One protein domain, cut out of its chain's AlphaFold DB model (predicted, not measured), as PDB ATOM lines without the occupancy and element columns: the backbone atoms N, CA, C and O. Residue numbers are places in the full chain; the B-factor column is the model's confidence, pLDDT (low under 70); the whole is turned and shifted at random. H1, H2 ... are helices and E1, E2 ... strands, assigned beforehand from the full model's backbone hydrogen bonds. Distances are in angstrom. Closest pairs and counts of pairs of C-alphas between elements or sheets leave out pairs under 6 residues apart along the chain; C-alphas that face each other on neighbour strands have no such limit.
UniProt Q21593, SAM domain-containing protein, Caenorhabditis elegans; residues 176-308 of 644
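What this domain is: This is residues 176 to 308 of the 644 residues of the protein "SAM domain-containing protein" of Caenorhabditis elegans (UniProt Q21593). One strongly twisted sheet of six strands is covered by helices that follow its strands, H2 over E3 and E1 and H5 over E4 and E6, with H4 packed beside H5. Short H1 touches on the sheet near E2 and H2, and H3 makes a corner with H4 toward the opposite end of the long axis. The sheet's order is E2, E3, E1, E4, E6, E5, antiparallel throughout. The printed part has 133 residues with five named helices and six named strands, E1 H1 E2 E3 H2 E4 H3 H4 E5 E6 H5 along the chain, and its class is mixed, helices and strands. It is compact, with a radius of gyration of the C-alphas of 16.0 A, yet elongated, spanning 52 by 29 by 27 A.

How they stand to each other: The edge strands are E2, residues 200 to 206, and E5, residues 278 to 282. The inner strands are E3, residues 209 to 217, E1, residues 176 to 183, E4, residues 244 to 249, and E6, residues 287 to 292. E2 and E3 form a hairpin at 163 degrees, with N 204 and O 211 at 2.9 A. E3 and E1 stand at 160 degrees, with N 212 and O 180 at 2.9 A. E1 and E4 stand at 152 degrees, where N 179 and O 245, and N 245 and O 179, are each 2.8 A apart. E4 and E6 stand at 159 degrees, with N 246 and O 290 at 3.0 A. E6 and E5 form a hairpin at 161 degrees, with N 280 and O 289 at 2.9 A. These N and O pairs are within hydrogen-bond range. From edge to edge the strands' lines turn by 90 degrees. H2, residues 221 to 235, lies over E3 and E1 at a height over the sheet of 9.7 A, and runs along the strands, 21 degrees from E1 on the local plane. H5, residues 294 to 306, lies over E4 and E6 on the same face, at a height of 8.9 A, and runs along the strands, 16 degrees from E6 on the local plane. H2 and H5 touch through residues 221 to 225 and 294 to 298 alone, closest at C-alphas Asp 221 and Leu 298, 6.9 A, with a shallow tilt of 31 degrees, opposite ways. H4, residues 262 to 275, touches H5, closest at C-alphas Asn 275 and Gly 296, 4.7 A, with a shallow tilt of 15 degrees, opposite ways. H2, H4 and H5 on one face make two layers, helices over a sheet. H3, residues 252 to 260, touches H4 only at the corner, closest at C-alphas Leu 258 and Arg 265, 5.8 A, about perpendicular at 88 degrees. H3 only grazes the sheet, with residues 254 to 255. H1, residues 193 to 198, only grazes the sheet with residues 193 to 196 and is close to H2 but not clearly touching, the closest C-alphas being Leu 195 and Val 231, 7.1 A. Three split strand-helix-strand units, two strands running the same way with another strand between them, have right-handed crossovers: E1, H1, E2; E3, H2, E4; and E4, H3 H4, E5. In H1, H2, H3, H4 and H5 every O i to N i+4 pair is within hydrogen-bond range.

Where its parts are: E1 begins at C-alpha 176, (-73.478, 45.005, 8.169), and is 23.0 A long; E3 is the longest strand, 25.7 A, and E2 is 20.1 A. H2, the longest helix, begins at C-alpha 221, (-81.066, 49.514, 13.493), and is 21.2 A; H4 is 19.9 A and H5 18.5 A. E4 is 17.1 A and E6 16.5 A. H5 ends at C-alpha 306, (-68.759, 48.308, 22.220).

The domain as a whole: The two C-alphas farthest apart are those of Pro 187 and Asn 260, 52.6 A. The printed part has no cut and no long link; E1 to H1 and H2 to E4 are short, and the other links are tight. Mean pLDDT of the printed part is 88.2, with residues 218 to 219 under 70.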
ATOM      1  N   LEU A 176     -72.792  46.065   7.449       90.09
ATOM      2  CA  LEU A 176     -73.478  45.005   8.169       90.09
ATOM      3  C   LEU A 176     -74.091  44.075   7.122       90.09
ATOM      4  O   LEU A 176     -74.698  44.539   6.161       90.09
ATOM      5  N   THR A 177     -73.944  42.768   7.305       92.28
ATOM      6  CA  THR A 177     -74.657  41.770   6.502       92.28
ATOM      7  C   THR A 177     -75.544  40.949   7.419       92.28
ATOM      8  O   THR A 177     -75.052  40.339   8.367       92.28
ATOM      9  N   VAL A 178     -76.844  40.963   7.141       94.05
ATOM     10  CA  VAL A 178     -77.833  40.134   7.828       94.05
ATOM     11  C   VAL A 178     -78.176  38.955   6.939       94.05
ATOM     12  O   VAL A 178     -78.556  39.133   5.785       94.05
ATOM     13  N   TYR A 179     -78.077  37.756   7.493       95.43
ATOM     14  CA  TYR A 179     -78.450  36.516   6.842       95.43
ATOM     15  C   TYR A 179     -79.773  36.014   7.405       95.43
ATOM     16  O   TYR A 179     -79.997  36.014   8.617       95.43
ATOM     17  N   MET A 180     -80.649  35.545   6.529       93.92
ATOM     18  CA  MET A 180     -81.907  34.921   6.921       93.92
ATOM     19  C   MET A 180     -82.255  33.793   5.958       93.92
ATOM     20  O   MET A 180     -81.967  33.868   4.764       93.92
ATOM     21  N   LYS A 181     -82.861  32.732   6.489       92.59
ATOM     22  CA  LYS A 181     -83.347  31.597   5.704       92.59
ATOM     23  C   LYS A 181     -84.859  31.570   5.784       92.59
ATOM     24  O   LYS A 181     -85.402  31.419   6.874       92.59
ATOM     25  N   LEU A 182     -85.518  31.723   4.643       91.87
ATOM     26  CA  LEU A 182     -86.971  31.744   4.553       91.87
ATOM     27  C   LEU A 182     -87.465  30.585   3.688       91.87
ATOM     28  O   LEU A 182     -86.981  30.414   2.566       91.87
ATOM     29  N   PRO A 183     -88.421  29.780   4.171       87.24
ATOM     30  CA  PRO A 183     -89.077  28.798   3.328       87.24
ATOM     31  C   PRO A 183     -90.044  29.488   2.361       87.24
ATOM     32  O   PRO A 183     -90.655  30.507   2.687       87.24
ATOM     33  N   TRP A 184     -90.219  28.906   1.178       85.71
ATOM     34  CA  TRP A 184     -91.219  29.352   0.214       85.71
ATOM     35  C   TRP A 184     -92.199  28.223  -0.100       85.71
ATOM     36  O   TRP A 184     -91.817  27.189  -0.645       85.71
ATOM     37  N   TYR A 185     -93.469  28.430   0.260       80.90
ATOM     38  CA  TYR A 185     -94.528  27.420   0.140       80.90
ATOM     39  C   TYR A 185     -95.503  27.679  -1.015       80.90
ATOM     40  O   TYR A 185     -96.317  26.815  -1.338       80.90
ATOM     41  N   ASN A 186     -95.450  28.862  -1.629       79.85
ATOM     42  CA  ASN A 186     -96.400  29.249  -2.664       79.85
ATOM     43  C   ASN A 186     -96.002  28.680  -4.036       79.85
ATOM     44  O   ASN A 186     -94.811  28.554  -4.331       79.85
ATOM     45  N   PRO A 187     -96.976  28.376  -4.912       76.15
ATOM     46  CA  PRO A 187     -96.679  28.009  -6.291       76.15
ATOM     47  C   PRO A 187     -95.990  29.177  -7.019       76.15
ATOM     48  O   PRO A 187     -96.490  30.300  -7.019       76.15
ATOM     49  N   GLY A 188     -94.848  28.901  -7.652       79.54
ATOM     50  CA  GLY A 188     -94.017  29.899  -8.337       79.54
ATOM     51  C   GLY A 188     -92.765  30.282  -7.546       79.54
ATOM     52  O   GLY A 188     -92.435  29.646  -6.552       79.54
ATOM     53  N   GLN A 189     -92.049  31.308  -8.004       79.86
ATOM     54  CA  GLN A 189     -90.944  31.932  -7.267       79.86
ATOM     55  C   GLN A 189     -91.426  33.270  -6.685       79.86
ATOM     56  O   GLN A 189     -92.235  33.939  -7.335       79.86
ATOM     57  N   PRO A 190     -90.959  33.683  -5.494       81.48
ATOM     58  CA  PRO A 190     -91.243  35.015  -4.985       81.48
ATOM     59  C   PRO A 190     -90.638  36.056  -5.930       81.48
ATOM     60  O   PRO A 190     -89.489  35.925  -6.355       81.48
ATOM     61  N   ASP A 191     -91.391  37.108  -6.252       83.46
ATOM     62  CA  ASP A 191     -90.835  38.221  -7.021       83.46
ATOM     63  C   ASP A 191     -89.975  39.104  -6.110       83.46
ATOM     64  O   ASP A 191     -90.474  39.965  -5.379       83.46
ATOM     65  N   LEU A 192     -88.666  38.853  -6.146       86.04
ATOM     66  CA  LEU A 192     -87.663  39.572  -5.361       86.04
ATOM     67  C   LEU A 192     -87.060  40.764  -6.116       86.04
ATOM     68  O   LEU A 192     -86.299  41.528  -5.524       86.04
ATOM     69  N   ARG A 193     -87.408  40.979  -7.394       85.73
ATOM     70  CA  ARG A 193     -86.884  42.104  -8.195       85.73
ATOM     71  C   ARG A 193     -87.131  43.469  -7.534       85.73
ATOM     72  O   ARG A 193     -86.203  44.280  -7.534       85.73
ATOM     73  N   PRO A 194     -88.308  43.740  -6.920       86.65
ATOM     74  CA  PRO A 194     -88.530  44.993  -6.202       86.65
ATOM     75  C   PRO A 194     -87.553  45.172  -5.035       86.65
ATOM     76  O   PRO A 194     -86.972  46.246  -4.892       86.65
ATOM     77  N   LEU A 195     -87.297  44.107  -4.268       85.69
ATOM     78  CA  LEU A 195     -86.354  44.135  -3.148       85.69
ATOM     79  C   LEU A 195     -84.930  44.410  -3.635       85.69
ATOM     80  O   LEU A 195     -84.293  45.334  -3.144       85.69
ATOM     81  N   MET A 196     -84.466  43.684  -4.656       86.02
ATOM     82  CA  MET A 196     -83.120  43.846  -5.227       86.02
ATOM     83  C   MET A 196     -82.875  45.246  -5.812       86.02
ATOM     84  O   MET A 196     -81.734  45.684  -5.916       86.02
ATOM     85  N   SER A 197     -83.936  45.963  -6.200       85.57
ATOM     86  CA  SER A 197     -83.833  47.355  -6.661       85.57
ATOM     87  C   SER A 197     -83.736  48.378  -5.521       85.57
ATOM     88  O   SER A 197     -83.239  49.484  -5.728       85.57
ATOM     89  N   GLN A 198     -84.219  48.021  -4.328       83.86
ATOM     90  CA  GLN A 198     -84.318  48.905  -3.163       83.86
ATOM     91  C   GLN A 198     -83.207  48.673  -2.135       83.86
ATOM     92  O   GLN A 198     -82.878  49.589  -1.380       83.86
ATOM     93  N   MET A 199     -82.631  47.469  -2.092       86.20
ATOM     94  CA  MET A 199     -81.570  47.091  -1.159       86.20
ATOM     95  C   MET A 199     -80.536  46.173  -1.825       86.20
ATOM     96  O   MET A 199     -80.835  45.486  -2.799       86.20
ATOM     97  N   ASP A 200     -79.321  46.152  -1.278       87.70
ATOM     98  CA  ASP A 200     -78.251  45.243  -1.701       87.70
ATOM     99  C   ASP A 200     -78.526  43.845  -1.115       87.70
ATOM    100  O   ASP A 200     -78.238  43.570   0.052       87.70
ATOM    101  N   LEU A 201     -79.205  43.009  -1.905       90.27
ATOM    102  CA  LEU A 201     -79.714  41.693  -1.516       90.27
ATOM    103  C   LEU A 201     -79.083  40.598  -2.379       90.27
ATOM    104  O   LEU A 201     -79.382  40.502  -3.572       90.27
ATOM    105  N   ASP A 202     -78.303  39.714  -1.758       91.25
ATOM    106  CA  ASP A 202     -77.894  38.458  -2.388       91.25
ATOM    107  C   ASP A 202     -78.913  37.360  -2.059       91.25
ATOM    108  O   ASP A 202     -79.342  37.212  -0.911       91.25
ATOM    109  N   VAL A 203     -79.273  36.557  -3.060       90.57
ATOM    110  CA  VAL A 203     -80.245  35.465  -2.927       90.57
ATOM    111  C   VAL A 203     -79.623  34.170  -3.428       90.57
ATOM    112  O   VAL A 203     -79.131  34.103  -4.552       90.57
ATOM    113  N   SER A 204     -79.691  33.124  -2.611       91.50
ATOM    114  CA  SER A 204     -79.379  31.747  -2.992       91.50
ATOM    115  C   SER A 204     -80.547  30.842  -2.616       91.50
ATOM    116  O   SER A 204     -81.181  31.050  -1.583       91.50
ATOM    117  N   VAL A 205     -80.859  29.853  -3.451       89.10
ATOM    118  CA  VAL A 205     -82.018  28.974  -3.252       89.10
ATOM    119  C   VAL A 205     -81.562  27.526  -3.228       89.10
ATOM    120  O   VAL A 205     -80.961  27.044  -4.184       89.10
ATOM    121  N   GLU A 206     -81.899  26.824  -2.151       88.15
ATOM    122  CA  GLU A 206     -81.624  25.399  -1.982       88.15
ATOM    123  C   GLU A 206     -82.884  24.705  -1.452       88.15
ATOM    124  O   GLU A 206     -83.392  25.069  -0.398       88.15
ATOM    125  N   GLN A 207     -83.426  23.728  -2.191       83.97
ATOM    126  CA  GLN A 207     -84.573  22.902  -1.765       83.97
ATOM    127  C   GLN A 207     -85.774  23.707  -1.196       83.97
ATOM    128  O   GLN A 207     -86.294  23.391  -0.129       83.97
ATOM    129  N   ASN A 208     -86.225  24.750  -1.911       83.89
ATOM    130  CA  ASN A 208     -87.297  25.689  -1.505       83.89
ATOM    131  C   ASN A 208     -86.997  26.558  -0.269       83.89
ATOM    132  O   ASN A 208     -87.887  27.245   0.239       83.89
ATOM    133  N   ILE A 209     -85.747  26.575   0.189       90.45
ATOM    134  CA  ILE A 209     -85.261  27.478   1.229       90.45
ATOM    135  C   ILE A 209     -84.464  28.592   0.555       90.45
ATOM    136  O   ILE A 209     -83.434  28.359  -0.081       90.45
ATOM    137  N   TYR A 210     -84.945  29.819   0.713       91.45
ATOM    138  CA  TYR A 210     -84.292  31.028   0.234       91.45
ATOM    139  C   TYR A 210     -83.328  31.513   1.311       91.45
ATOM    140  O   TYR A 210     -83.741  31.940   2.388       91.45
ATOM    141  N   SER A 211     -82.034  31.428   1.022       93.42
ATOM    142  CA  SER A 211     -80.971  32.026   1.822       93.42
ATOM    143  C   SER A 211     -80.707  33.433   1.303       93.42
ATOM    144  O   SER A 211     -80.231  33.617   0.183       93.42
ATOM    145  N   LEU A 212     -81.048  34.422   2.118       93.77
ATOM    146  CA  LEU A 212     -80.978  35.840   1.790       93.77
ATOM    147  C   LEU A 212     -79.846  36.485   2.590       93.77
ATOM    148  O   LEU A 212     -79.753  36.254   3.798       93.77
ATOM    149  N   ALA A 213     -79.019  37.302   1.940       94.32
ATOM    150  CA  ALA A 213     -78.021  38.138   2.597       94.32
ATOM    151  C   ALA A 213     -78.278  39.612   2.265       94.32
ATOM    152  O   ALA A 213     -78.056  40.058   1.141       94.32
ATOM    153  N   ILE A 214     -78.759  40.361   3.256       92.28
ATOM    154  CA  ILE A 214     -79.038  41.793   3.152       92.28
ATOM    155  C   ILE A 214     -77.779  42.546   3.576       92.28
ATOM    156  O   ILE A 214     -77.413  42.535   4.755       92.28
ATOM    157  N   LYS A 215     -77.115  43.206   2.630       90.55
ATOM    158  CA  LYS A 215     -75.965  44.072   2.894       90.55
ATOM    159  C   LYS A 215     -76.453  45.498   3.095       90.55
ATOM    160  O   LYS A 215     -77.163  46.068   2.272       90.55
ATOM    161  N   MET A 216     -76.070  46.099   4.208       87.12
ATOM    162  CA  MET A 216     -76.437  47.469   4.549       87.12
ATOM    163  C   MET A 216     -75.239  48.180   5.159       87.12
ATOM    164  O   MET A 216     -74.352  47.554   5.734       87.12
ATOM    165  N   THR A 217     -75.203  49.504   5.089       78.09
ATOM    166  CA  THR A 217     -74.356  50.279   6.000       78.09
ATOM    167  C   THR A 217     -75.002  50.245   7.380       78.09
ATOM    168  O   THR A 217     -76.226  50.322   7.475       78.09
ATOM    169  N   GLY A 218     -74.216  50.126   8.453       61.35
ATOM    170  CA  GLY A 218     -74.680  50.057   9.849       61.35
ATOM    171  C   GLY A 218     -75.406  51.309  10.367       61.35
ATOM    172  O   GLY A 218     -75.459  51.552  11.569       61.35
ATOM    173  N   SER A 219     -75.955  52.125   9.470       60.06
ATOM    174  CA  SER A 219     -76.735  53.318   9.730       60.06
ATOM    175  C   SER A 219     -78.151  52.945  10.180       60.06
ATOM    176  O   SER A 219     -79.049  52.740   9.364       60.06
ATOM    177  N   GLN A 220     -78.314  52.944  11.506       71.43
ATOM    178  CA  GLN A 220     -79.565  52.841  12.263       71.43
ATOM    179  C   GLN A 220     -80.244  51.467  12.181       71.43
ATOM    180  O   GLN A 220     -80.737  51.057  11.132       71.43
ATOM    181  N   ASP A 221     -80.358  50.794  13.329       83.76
ATOM    182  CA  ASP A 221     -81.066  49.514  13.493       83.76
ATOM    183  C   ASP A 221     -82.470  49.530  12.877       83.76
ATOM    184  O   ASP A 221     -82.915  48.536  12.311       83.76
ATOM    185  N   ALA A 222     -83.148  50.680  12.928       86.04
ATOM    186  CA  ALA A 222     -84.460  50.882  12.325       86.04
ATOM    187  C   ALA A 222     -84.475  50.586  10.815       86.04
ATOM    188  O   ALA A 222     -85.416  49.959  10.335       86.04
ATOM    189  N   SER A 223     -83.430  50.977  10.077       87.00
ATOM    190  CA  SER A 223     -83.302  50.702   8.641       87.00
ATOM    191  C   SER A 223     -83.164  49.204   8.375       87.00
ATOM    192  O   SER A 223     -83.764  48.682   7.439       87.00
ATOM    193  N   VAL A 224     -82.401  48.507   9.221       88.84
ATOM    194  CA  VAL A 224     -82.182  47.057   9.118       88.84
ATOM    195  C   VAL A 224     -83.472  46.303   9.414       88.84
ATOM    196  O   VAL A 224     -83.883  45.447   8.636       88.84
ATOM    197  N   LEU A 225     -84.157  46.665  10.501       91.20
ATOM    198  CA  LEU A 225     -85.459  46.099  10.850       91.20
ATOM    199  C   LEU A 225     -86.495  46.370   9.752       91.20
ATOM    200  O   LEU A 225     -87.262  45.482   9.398       91.20
ATOM    201  N   PHE A 226     -86.492  47.567   9.162       90.21
ATOM    202  CA  PHE A 226     -87.362  47.892   8.034       90.21
ATOM    203  C   PHE A 226     -87.067  47.021   6.804       90.21
ATOM    204  O   PHE A 226     -88.001  46.492   6.204       90.21
ATOM    205  N   ALA A 227     -85.792  46.814   6.457       90.34
ATOM    206  CA  ALA A 227     -85.407  45.930   5.358       90.34
ATOM    207  C   ALA A 227     -85.869  44.483   5.601       90.34
ATOM    208  O   ALA A 227     -86.441  43.866   4.703       90.34
ATOM    209  N   ILE A 228     -85.717  43.970   6.828       91.71
ATOM    210  CA  ILE A 228     -86.201  42.635   7.219       91.71
ATOM    211  C   ILE A 228     -87.725  42.538   7.071       91.71
ATOM    212  O   ILE A 228     -88.218  41.579   6.477       91.71
ATOM    213  N   ARG A 229     -88.482  43.539   7.540       91.48
ATOM    214  CA  ARG A 229     -89.950  43.589   7.384       91.48
ATOM    215  C   ARG A 229     -90.378  43.576   5.933       91.48
ATOM    216  O   ARG A 229     -91.340  42.901   5.584       91.48
ATOM    217  N   LEU A 230     -89.667  44.323   5.095       90.22
ATOM    218  CA  LEU A 230     -89.962  44.395   3.675       90.22
ATOM    219  C   LEU A 230     -89.732  43.040   2.998       90.22
ATOM    220  O   LEU A 230     -90.587  42.585   2.244       90.22
ATOM    221  N   VAL A 231     -88.634  42.356   3.332       91.43
ATOM    222  CA  VAL A 231     -88.387  40.982   2.878       91.43
ATOM    223  C   VAL A 231     -89.510  40.053   3.344       91.43
ATOM    224  O   VAL A 231     -90.120  39.382   2.518       91.43
ATOM    225  N   LEU A 232     -89.851  40.048   4.635       91.08
ATOM    226  CA  LEU A 232     -90.919  39.198   5.172       91.08
ATOM    227  C   LEU A 232     -92.273  39.439   4.497       91.08
ATOM    228  O   LEU A 232     -92.967  38.479   4.170       91.08
ATOM    229  N   HIS A 233     -92.611  40.697   4.207       88.64
ATOM    230  CA  HIS A 233     -93.825  41.059   3.482       88.64
ATOM    231  C   HIS A 233     -93.879  40.423   2.084       88.64
ATOM    232  O   HIS A 233     -94.913  39.886   1.697       88.64
ATOM    233  N   HIS A 234     -92.766  40.408   1.341       86.83
ATOM    234  CA  HIS A 234     -92.690  39.730   0.037       86.83
ATOM    235  C   HIS A 234     -92.784  38.200   0.142       86.83
ATOM    236  O   HIS A 234     -93.264  37.551  -0.787       86.83
ATOM    237  N   PHE A 235     -92.359  37.626   1.268       88.93
ATOM    238  CA  PHE A 235     -92.504  36.198   1.553       88.93
ATOM    239  C   PHE A 235     -93.860  35.830   2.179       88.93
ATOM    240  O   PHE A 235     -94.127  34.648   2.374       88.93
ATOM    241  N   LEU A 236     -94.726  36.818   2.453       85.82
ATOM    242  CA  LEU A 236     -95.997  36.662   3.175       85.82
ATOM    243  C   LEU A 236     -95.821  36.048   4.575       85.82
ATOM    244  O   LEU A 236     -96.666  35.290   5.049       85.82
ATOM    245  N   LEU A 237     -94.708  36.369   5.232       87.26
ATOM    246  CA  LEU A 237     -94.363  35.902   6.571       87.26
ATOM    247  C   LEU A 237     -94.463  37.048   7.585       87.26
ATOM    248  O   LEU A 237     -94.362  38.226   7.239       87.26
ATOM    249  N   THR A 238     -94.640  36.696   8.856       85.54
ATOM    250  CA  THR A 238     -94.549  37.629   9.984       85.54
ATOM    251  C   THR A 238     -93.172  37.523  10.644       85.54
ATOM    252  O   THR A 238     -92.428  36.570  10.424       85.54
ATOM    253  N   GLU A 239     -92.807  38.514  11.462       83.47
ATOM    254  CA  GLU A 239     -91.571  38.467  12.265       83.47
ATOM    255  C   GLU A 239     -91.633  37.418  13.390       83.47
ATOM    256  O   GLU A 239     -90.624  37.150  14.046       83.47
ATOM    257  N   GLU A 240     -92.805  36.827  13.636       78.67
ATOM    258  CA  GLU A 240     -93.005  35.846  14.696       78.67
ATOM    259  C   GLU A 240     -92.134  34.612  14.430       78.67
ATOM    260  O   GLU A 240     -92.260  33.943  13.408       78.67
ATOM    261  N   TYR A 241     -91.225  34.326  15.365       78.35
ATOM    262  CA  TYR A 241     -90.257  33.223  15.303       78.35
ATOM    263  C   TYR A 241     -89.176  33.334  14.213       78.35
ATOM    264  O   TYR A 241     -88.431  32.374  14.001       78.35
ATOM    265  N   LEU A 242     -89.022  34.494  13.560       91.06
ATOM    266  CA  LEU A 242     -87.895  34.710  12.656       91.06
ATOM    267  C   LEU A 242     -86.584  34.762  13.451       91.06
ATOM    268  O   LEU A 242     -86.392  35.637  14.296       91.06
ATOM    269  N   ASN A 243     -85.644  33.891  13.088       93.07
ATOM    270  CA  ASN A 243     -84.247  34.028  13.472       93.07
ATOM    271  C   ASN A 243     -83.425  34.534  12.290       93.07
ATOM    272  O   ASN A 243     -83.476  33.977  11.191       93.07
ATOM    273  N   ILE A 244     -82.634  35.570  12.541       95.18
ATOM    274  CA  ILE A 244     -81.605  36.054  11.626       95.18
ATOM    275  C   ILE A 244     -80.232  35.696  12.180       95.18
ATOM    276  O   ILE A 244     -80.085  35.406  13.371       95.18
ATOM    277  N   SER A 245     -79.216  35.761  11.329       95.75
ATOM    278  CA  SER A 245     -77.831  35.725  11.766       95.75
ATOM    279  C   SER A 245     -77.014  36.882  11.208       95.75
ATOM    280  O   SER A 245     -77.285  37.420  10.139       95.75
ATOM    281  N   THR A 246     -76.000  37.299  11.953       94.67
ATOM    282  CA  THR A 246     -74.982  38.262  11.517       94.67
ATOM    283  C   THR A 246     -73.642  37.829  12.085       94.67
ATOM    284  O   THR A 246     -73.587  37.082  13.062       94.67
ATOM    285  N   GLN A 247     -72.556  38.333  11.511       92.59
ATOM    286  CA  GLN A 247     -71.213  38.107  12.027       92.59
ATOM    287  C   GLN A 247     -70.584  39.414  12.514       92.59
ATOM    288  O   GLN A 247     -70.820  40.488  11.951       92.59
ATOM    289  N   VAL A 248     -69.785  39.317  13.572       90.69
ATOM    290  CA  VAL A 248     -68.895  40.373  14.064       90.69
ATOM    291  C   VAL A 248     -67.475  39.844  13.998       90.69
ATOM    292  O   VAL A 248     -67.213  38.727  14.431       90.69
ATOM    293  N   LEU A 249     -66.555  40.633  13.458       87.33
ATOM    294  CA  LEU A 249     -65.140  40.279  13.469       87.33
ATOM    295  C   LEU A 249     -64.603  40.416  14.898       87.33
ATOM    296  O   LEU A 249     -64.723  41.475  15.511       87.33
ATOM    297  N   ALA A 250     -64.025  39.339  15.416       81.96
ATOM    298  CA  ALA A 250     -63.474  39.219  16.754       81.96
ATOM    299  C   ALA A 250     -61.997  38.832  16.664       81.96
ATOM    300  O   ALA A 250     -61.641  37.653  16.602       81.96
ATOM    301  N   ARG A 251     -61.139  39.857  16.634       77.84
ATOM    302  CA  ARG A 251     -59.680  39.686  16.682       77.84
ATOM    303  C   ARG A 251     -59.234  39.166  18.049       77.84
ATOM    304  O   ARG A 251     -60.017  39.112  18.996       77.84
ATOM    305  N   GLU A 252     -57.943  38.869  18.148       78.53
ATOM    306  CA  GLU A 252     -57.264  38.427  19.371       78.53
ATOM    307  C   GLU A 252     -57.630  39.269  20.600       78.53
ATOM    308  O   GLU A 252     -57.942  38.701  21.635       78.53
ATOM    309  N   GLU A 253     -57.693  40.600  20.480       79.60
ATOM    310  CA  GLU A 253     -58.016  41.482  21.611       79.60
ATOM    311  C   GLU A 253     -59.456  41.306  22.125       79.60
ATOM    312  O   GLU A 253     -59.671  41.200  23.329       79.60
ATOM    313  N   LEU A 254     -60.456  41.236  21.234       86.03
ATOM    314  CA  LEU A 254     -61.846  41.025  21.658       86.03
ATOM    315  C   LEU A 254     -62.024  39.619  22.246       86.03
ATOM    316  O   LEU A 254     -62.680  39.468  23.273       86.03
ATOM    317  N   ASN A 255     -61.405  38.605  21.635       84.76
ATOM    318  CA  ASN A 255     -61.420  37.244  22.175       84.76
ATOM    319  C   ASN A 255     -60.746  37.192  23.552       84.76
ATOM    320  O   ASN A 255     -61.324  36.648  24.484       84.76
ATOM    321  N   TYR A 256     -59.596  37.851  23.721       84.16
ATOM    322  CA  TYR A 256     -58.902  37.956  25.003       84.16
ATOM    323  C   TYR A 256     -59.784  38.599  26.076       84.16
ATOM    324  O   TYR A 256     -59.858  38.089  27.196       84.16
ATOM    325  N   GLN A 257     -60.489  39.686  25.749       83.49
ATOM    326  CA  GLN A 257     -61.423  40.318  26.680       83.49
ATOM    327  C   GLN A 257     -62.592  39.394  27.039       83.49
ATOM    328  O   GLN A 257     -62.962  39.304  28.206       83.49
ATOM    329  N   LEU A 258     -63.155  38.683  26.062       85.98
ATOM    330  CA  LEU A 258     -64.242  37.729  26.285       85.98
ATOM    331  C   LEU A 258     -63.798  36.457  27.017       85.98
ATOM    332  O   LEU A 258     -64.642  35.778  27.587       85.98
ATOM    333  N   GLU A 259     -62.515  36.111  27.018       84.01
ATOM    334  CA  GLU A 259     -61.991  34.954  27.751       84.01
ATOM    335  C   GLU A 259     -61.600  35.318  29.188       84.01
ATOM    336  O   GLU A 259     -61.942  34.583  30.118       84.01
ATOM    337  N   ASN A 260     -60.945  36.469  29.374       85.79
ATOM    338  CA  ASN A 260     -60.272  36.829  30.625       85.79
ATOM    339  C   ASN A 260     -61.030  37.837  31.499       85.79
ATOM    340  O   ASN A 260     -60.711  37.961  32.680       85.79
ATOM    341  N   VAL A 261     -62.018  38.562  30.964       86.61
ATOM    342  CA  VAL A 261     -62.792  39.548  31.739       86.61
ATOM    343  C   VAL A 261     -64.158  38.964  32.098       86.61
ATOM    344  O   VAL A 261     -65.069  38.917  31.269       86.61
ATOM    345  N   GLU A 262     -64.314  38.513  33.347       88.00
ATOM    346  CA  GLU A 262     -65.559  37.888  33.827       88.00
ATOM    347  C   GLU A 262     -66.775  38.813  33.689       88.00
ATOM    348  O   GLU A 262     -67.805  38.380  33.177       88.00
ATOM    349  N   GLU A 263     -66.627  40.098  34.026       87.32
ATOM    350  CA  GLU A 263     -67.685  41.115  33.907       87.32
ATOM    351  C   GLU A 263     -68.258  41.186  32.480       87.32
ATOM    352  O   GLU A 263     -69.474  41.161  32.282       87.32
ATOM    353  N   HIS A 264     -67.392  41.196  31.459       87.60
ATOM    354  CA  HIS A 264     -67.820  41.227  30.059       87.60
ATOM    355  C   HIS A 264     -68.568  39.946  29.666       87.60
ATOM    356  O   HIS A 264     -69.561  40.005  28.939       87.60
ATOM    357  N   ARG A 265     -68.126  38.781  30.159       89.59
ATOM    358  CA  ARG A 265     -68.779  37.489  29.891       89.59
ATOM    359  C   ARG A 265     -70.148  37.394  30.537       89.59
ATOM    360  O   ARG A 265     -71.075  36.884  29.907       89.59
ATOM    361  N   GLU A 266     -70.266  37.820  31.788       90.41
ATOM    362  CA  GLU A 266     -71.535  37.836  32.512       90.41
ATOM    363  C   GLU A 266     -72.516  38.785  31.840       90.41
ATOM    364  O   GLU A 266     -73.641  38.381  31.539       90.41
ATOM    365  N   ARG A 267     -72.056  39.990  31.486       88.70
ATOM    366  CA  ARG A 267     -72.877  40.967  30.777       88.70
ATOM    367  C   ARG A 267     -73.344  40.455  29.419       88.70
ATOM    368  O   ARG A 267     -74.523  40.563  29.089       88.70
ATOM    369  N   LEU A 268     -72.446  39.850  28.641       91.91
ATOM    370  CA  LEU A 268     -72.796  39.249  27.357       91.91
ATOM    371  C   LEU A 268     -73.817  38.116  27.527       91.91
ATOM    372  O   LEU A 268     -74.798  38.077  26.789       91.91
ATOM    373  N   ARG A 269     -73.645  37.232  28.522       91.92
ATOM    374  CA  ARG A 269     -74.622  36.168  28.824       91.92
ATOM    375  C   ARG A 269     -75.980  36.733  29.227       91.92
ATOM    376  O   ARG A 269     -76.994  36.245  28.736       91.92
ATOM    377  N   GLU A 270     -76.016  37.747  30.086       91.94
ATOM    378  CA  GLU A 270     -77.252  38.408  30.516       91.94
ATOM    379  C   GLU A 270     -78.012  38.990  29.316       91.94
ATOM    380  O   GLU A 270     -79.201  38.717  29.139       91.94
ATOM    381  N   VAL A 271     -77.318  39.736  28.450       91.62
ATOM    382  CA  VAL A 271     -77.922  40.360  27.265       91.62
ATOM    383  C   VAL A 271     -78.360  39.306  26.245       91.62
ATOM    384  O   VAL A 271     -79.467  39.418  25.717       91.62
ATOM    385  N   CYS A 272     -77.569  38.256  26.006       93.71
ATOM    386  CA  CYS A 272     -77.956  37.135  25.144       93.71
ATOM    387  C   CYS A 272     -79.220  36.429  25.658       93.71
ATOM    388  O   CYS A 272     -80.172  36.259  24.897       93.71
ATOM    389  N   ASN A 273     -79.271  36.100  26.954       93.56
ATOM    390  CA  ASN A 273     -80.424  35.446  27.581       93.56
ATOM    391  C   ASN A 273     -81.678  36.325  27.517       93.56
ATOM    392  O   ASN A 273     -82.744  35.855  27.131       93.56
ATOM    393  N   LYS A 274     -81.551  37.619  27.837       92.98
ATOM    394  CA  LYS A 274     -82.669  38.574  27.797       92.98
ATOM    395  C   LYS A 274     -83.258  38.728  26.392       92.98
ATOM    396  O   LYS A 274     -84.454  38.965  26.253       92.98
ATOM    397  N   ASN A 275     -82.425  38.615  25.359       91.42
ATOM    398  CA  ASN A 275     -82.822  38.821  23.966       91.42
ATOM    399  C   ASN A 275     -83.078  37.512  23.191       91.42
ATOM    400  O   ASN A 275     -83.365  37.581  21.997       91.42
ATOM    401  N   ASN A 276     -82.990  36.341  23.838       92.57
ATOM    402  CA  ASN A 276     -83.080  35.017  23.201       92.57
ATOM    403  C   ASN A 276     -82.100  34.838  22.027       92.57
ATOM    404  O   ASN A 276     -82.455  34.328  20.965       92.57
ATOM    405  N   VAL A 277     -80.862  35.294  22.208       95.65
ATOM    406  CA  VAL A 277     -79.805  35.240  21.194       95.65
ATOM    407  C   VAL A 277     -78.765  34.203  21.582       95.65
ATOM    408  O   VAL A 277     -78.335  34.128  22.730       95.65
ATOM    409  N   THR A 278     -78.318  33.436  20.596       94.95
ATOM    410  CA  THR A 278     -77.185  32.517  20.710       94.95
ATOM    411  C   THR A 278     -75.984  33.093  19.972       94.95
ATOM    412  O   THR A 278     -76.125  33.664  18.890       94.95
ATOM    413  N   ILE A 279     -74.793  32.927  20.542       93.78
ATOM    414  CA  ILE A 279     -73.531  33.307  19.909       93.78
ATOM    415  C   ILE A 279     -72.652  32.076  19.698       93.78
ATOM    416  O   ILE A 279     -72.636  31.169  20.529       93.78
ATOM    417  N   GLN A 280     -71.902  32.064  18.603       90.90
ATOM    418  CA  GLN A 280     -70.909  31.040  18.303       90.90
ATOM    419  C   GLN A 280     -69.621  31.713  17.832       90.90
ATOM    420  O   GLN A 280     -69.635  32.504  16.890       90.90
ATOM    421  N   THR A 281     -68.509  31.416  18.496       88.47
ATOM    422  CA  THR A 281     -67.176  31.905  18.134       88.47
ATOM    423  C   THR A 281     -66.541  30.982  17.095       88.47
ATOM    424  O   THR A 281     -66.633  29.759  17.188       88.47
ATOM    425  N   PHE A 282     -65.874  31.572  16.107       87.52
ATOM    426  CA  PHE A 282     -65.126  30.876  15.062       87.52
ATOM    427  C   PHE A 282     -63.685  31.397  15.075       87.52
ATOM    428  O   PHE A 282     -63.411  32.446  14.485       87.52
ATOM    429  N   PRO A 283     -62.764  30.702  15.768       81.21
ATOM    430  CA  PRO A 283     -61.369  31.128  15.877       81.21
ATOM    431  C   PRO A 283     -60.650  31.197  14.523       81.21
ATOM    432  O   PRO A 283     -59.876  32.121  14.293       81.21
ATOM    433  N   GLU A 284     -60.950  30.269  13.605       81.60
ATOM    434  CA  GLU A 284     -60.321  30.181  12.274       81.60
ATOM    435  C   GLU A 284     -60.572  31.426  11.417       81.60
ATOM    436  O   GLU A 284     -59.677  31.912  10.729       81.60
ATOM    437  N   THR A 285     -61.788  31.967  11.486       83.17
ATOM    438  CA  THR A 285     -62.200  33.164  10.747       83.17
ATOM    439  C   THR A 285     -62.158  34.428  11.601       83.17
ATOM    440  O   THR A 285     -62.565  35.486  11.124       83.17
ATOM    441  N   GLN A 286     -61.698  34.330  12.858       85.60
ATOM    442  CA  GLN A 286     -61.704  35.414  13.846       85.60
ATOM    443  C   GLN A 286     -63.056  36.144  13.881       85.60
ATOM    444  O   GLN A 286     -63.130  37.365  13.740       85.60
ATOM    445  N   SER A 287     -64.154  35.395  13.997       89.84
ATOM    446  CA  SER A 287     -65.506  35.959  13.918       89.84
ATOM    447  C   SER A 287     -66.464  35.346  14.931       89.84
ATOM    448  O   SER A 287     -66.373  34.163  15.244       89.84
ATOM    449  N   ILE A 288     -67.432  36.129  15.389       92.85
ATOM    450  CA  ILE A 288     -68.540  35.694  16.238       92.85
ATOM    451  C   ILE A 288     -69.814  35.745  15.402       92.85
ATOM    452  O   ILE A 288     -70.207  36.815  14.937       92.85
ATOM    453  N   SER A 289     -70.461  34.597  15.215       93.83
ATOM    454  CA  SER A 289     -71.812  34.520  14.662       93.83
ATOM    455  C   SER A 289     -72.826  34.750  15.769       93.83
ATOM    456  O   SER A 289     -72.717  34.174  16.852       93.83
ATOM    457  N   ILE A 290     -73.814  35.585  15.488       96.01
ATOM    458  CA  ILE A 290     -74.890  35.957  16.398       96.01
ATOM    459  C   ILE A 290     -76.185  35.521  15.726       96.01
ATOM    460  O   ILE A 290     -76.433  35.924  14.592       96.01
ATOM    461  N   VAL A 291     -76.991  34.705  16.401       96.62
ATOM    462  CA  VAL A 291     -78.212  34.102  15.853       96.62
ATOM    463  C   VAL A 291     -79.374  34.309  16.816       96.62
ATOM    464  O   VAL A 291     -79.249  34.021  18.004       96.62
ATOM    465  N   GLY A 292     -80.513  34.781  16.318       95.71
ATOM    466  CA  GLY A 292     -81.710  34.980  17.136       95.71
ATOM    467  C   GLY A 292     -82.704  35.965  16.516       95.71
ATOM    468  O   GLY A 292     -82.598  36.276  15.325       95.71
ATOM    469  N   PRO A 293     -83.643  36.497  17.315       94.53
ATOM    470  CA  PRO A 293     -84.612  37.490  16.861       94.53
ATOM    471  C   PRO A 293     -83.940  38.784  16.363       94.53
ATOM    472  O   PRO A 293     -82.944  39.204  16.964       94.53
ATOM    473  N   PRO A 294     -84.488  39.483  15.345       93.22
ATOM    474  CA  PRO A 294     -83.848  40.644  14.721       93.22
ATOM    475  C   PRO A 294     -83.340  41.717  15.687       93.22
ATOM    476  O   PRO A 294     -82.152  42.038  15.694       93.22
ATOM    477  N   SER A 295     -84.212  42.231  16.558       91.44
ATOM    478  CA  SER A 295     -83.843  43.258  17.541       91.44
ATOM    479  C   SER A 295     -82.794  42.756  18.534       91.44
ATOM    480  O   SER A 295     -81.882  43.489  18.907       91.44
ATOM    481  N   GLY A 296     -82.895  41.485  18.935       92.73
ATOM    482  CA  GLY A 296     -81.951  40.865  19.855       92.73
ATOM    483  C   GLY A 296     -80.552  40.750  19.261       92.73
ATOM    484  O   GLY A 296     -79.569  41.110  19.907       92.73
ATOM    485  N   VAL A 297     -80.467  40.293  18.010       94.22
ATOM    486  CA  VAL A 297     -79.207  40.148  17.275       94.22
ATOM    487  C   VAL A 297     -78.509  41.498  17.111       94.22
ATOM    488  O   VAL A 297     -77.299  41.587  17.325       94.22
ATOM    489  N   LEU A 298     -79.255  42.565  16.801       91.64
ATOM    490  CA  LEU A 298     -78.702  43.919  16.691       91.64
ATOM    491  C   LEU A 298     -78.190  44.449  18.041       91.64
ATOM    492  O   LEU A 298     -77.089  44.998  18.093       91.64
ATOM    493  N   ASN A 299     -78.918  44.201  19.133       90.63
ATOM    494  CA  ASN A 299     -78.495  44.571  20.489       90.63
ATOM    495  C   ASN A 299     -77.198  43.860  20.911       90.63
ATOM    496  O   ASN A 299     -76.260  44.506  21.376       90.63
ATOM    497  N   VAL A 300     -77.110  42.538  20.718       93.27
ATOM    498  CA  VAL A 300     -75.899  41.760  21.047       93.27
ATOM    499  C   VAL A 300     -74.728  42.173  20.157       93.27
ATOM    500  O   VAL A 300     -73.601  42.305  20.634       93.27
ATOM    501  N   ARG A 301     -74.984  42.448  18.873       92.27
ATOM    502  CA  ARG A 301     -73.967  42.966  17.956       92.27
ATOM    503  C   ARG A 301     -73.398  44.300  18.436       92.27
ATOM    504  O   ARG A 301     -72.181  44.470  18.418       92.27
ATOM    505  N   LYS A 302     -74.256  45.238  18.840       89.42
ATOM    506  CA  LYS A 302     -73.839  46.531  19.397       89.42
ATOM    507  C   LYS A 302     -72.969  46.341  20.632       89.42
ATOM    508  O   LYS A 302     -71.869  46.881  20.662       89.42
ATOM    509  N   LEU A 303     -73.394  45.499  21.573       91.15
ATOM    510  CA  LEU A 303     -72.606  45.188  22.766       91.15
ATOM    511  C   LEU A 303     -71.203  44.673  22.405       91.15
ATOM    512  O   LEU A 303     -70.215  45.201  22.904       91.15
ATOM    513  N   LEU A 304     -71.100  43.697  21.495       91.87
ATOM    514  CA  LEU A 304     -69.810  43.141  21.061       91.87
ATOM    515  C   LEU A 304     -68.904  44.189  20.400       91.87
ATOM    516  O   LEU A 304     -67.704  44.203  20.656       91.87
ATOM    517  N   ILE A 305     -69.462  45.087  19.582       89.94
ATOM    518  CA  ILE A 305     -68.695  46.197  18.996       89.94
ATOM    519  C   ILE A 305     -68.232  47.165  20.088       89.94
ATOM    520  O   ILE A 305     -67.080  47.594  20.051       89.94
ATOM    521  N   GLY A 306     -69.081  47.456  21.076       90.54
ATOM    522  CA  GLY A 306     -68.759  48.308  22.220       90.54
ATOM    523  C   GLY A 306     -67.598  47.788  23.073       90.54
ATOM    524  O   GLY A 306     -66.902  48.590  23.686       90.54
ATOM    525  N   LEU A 307     -67.333  46.479  23.063       90.75
ATOM    526  CA  LEU A 307     -66.169  45.867  23.715       90.75
ATOM    527  C   LEU A 307     -64.863  46.013  22.908       90.75
ATOM    528  O   LEU A 307     -63.799  45.626  23.377       90.75
ATOM    529  N   SER A 308     -64.899  46.589  21.701       89.55
ATOM    530  CA  SER A 308     -63.674  46.850  20.932       89.55
ATOM    531  C   SER A 308     -62.761  47.816  21.688       89.55
ATOM    532  O   SER A 308     -63.230  48.783  22.289       89.55
TER     533      SER A 308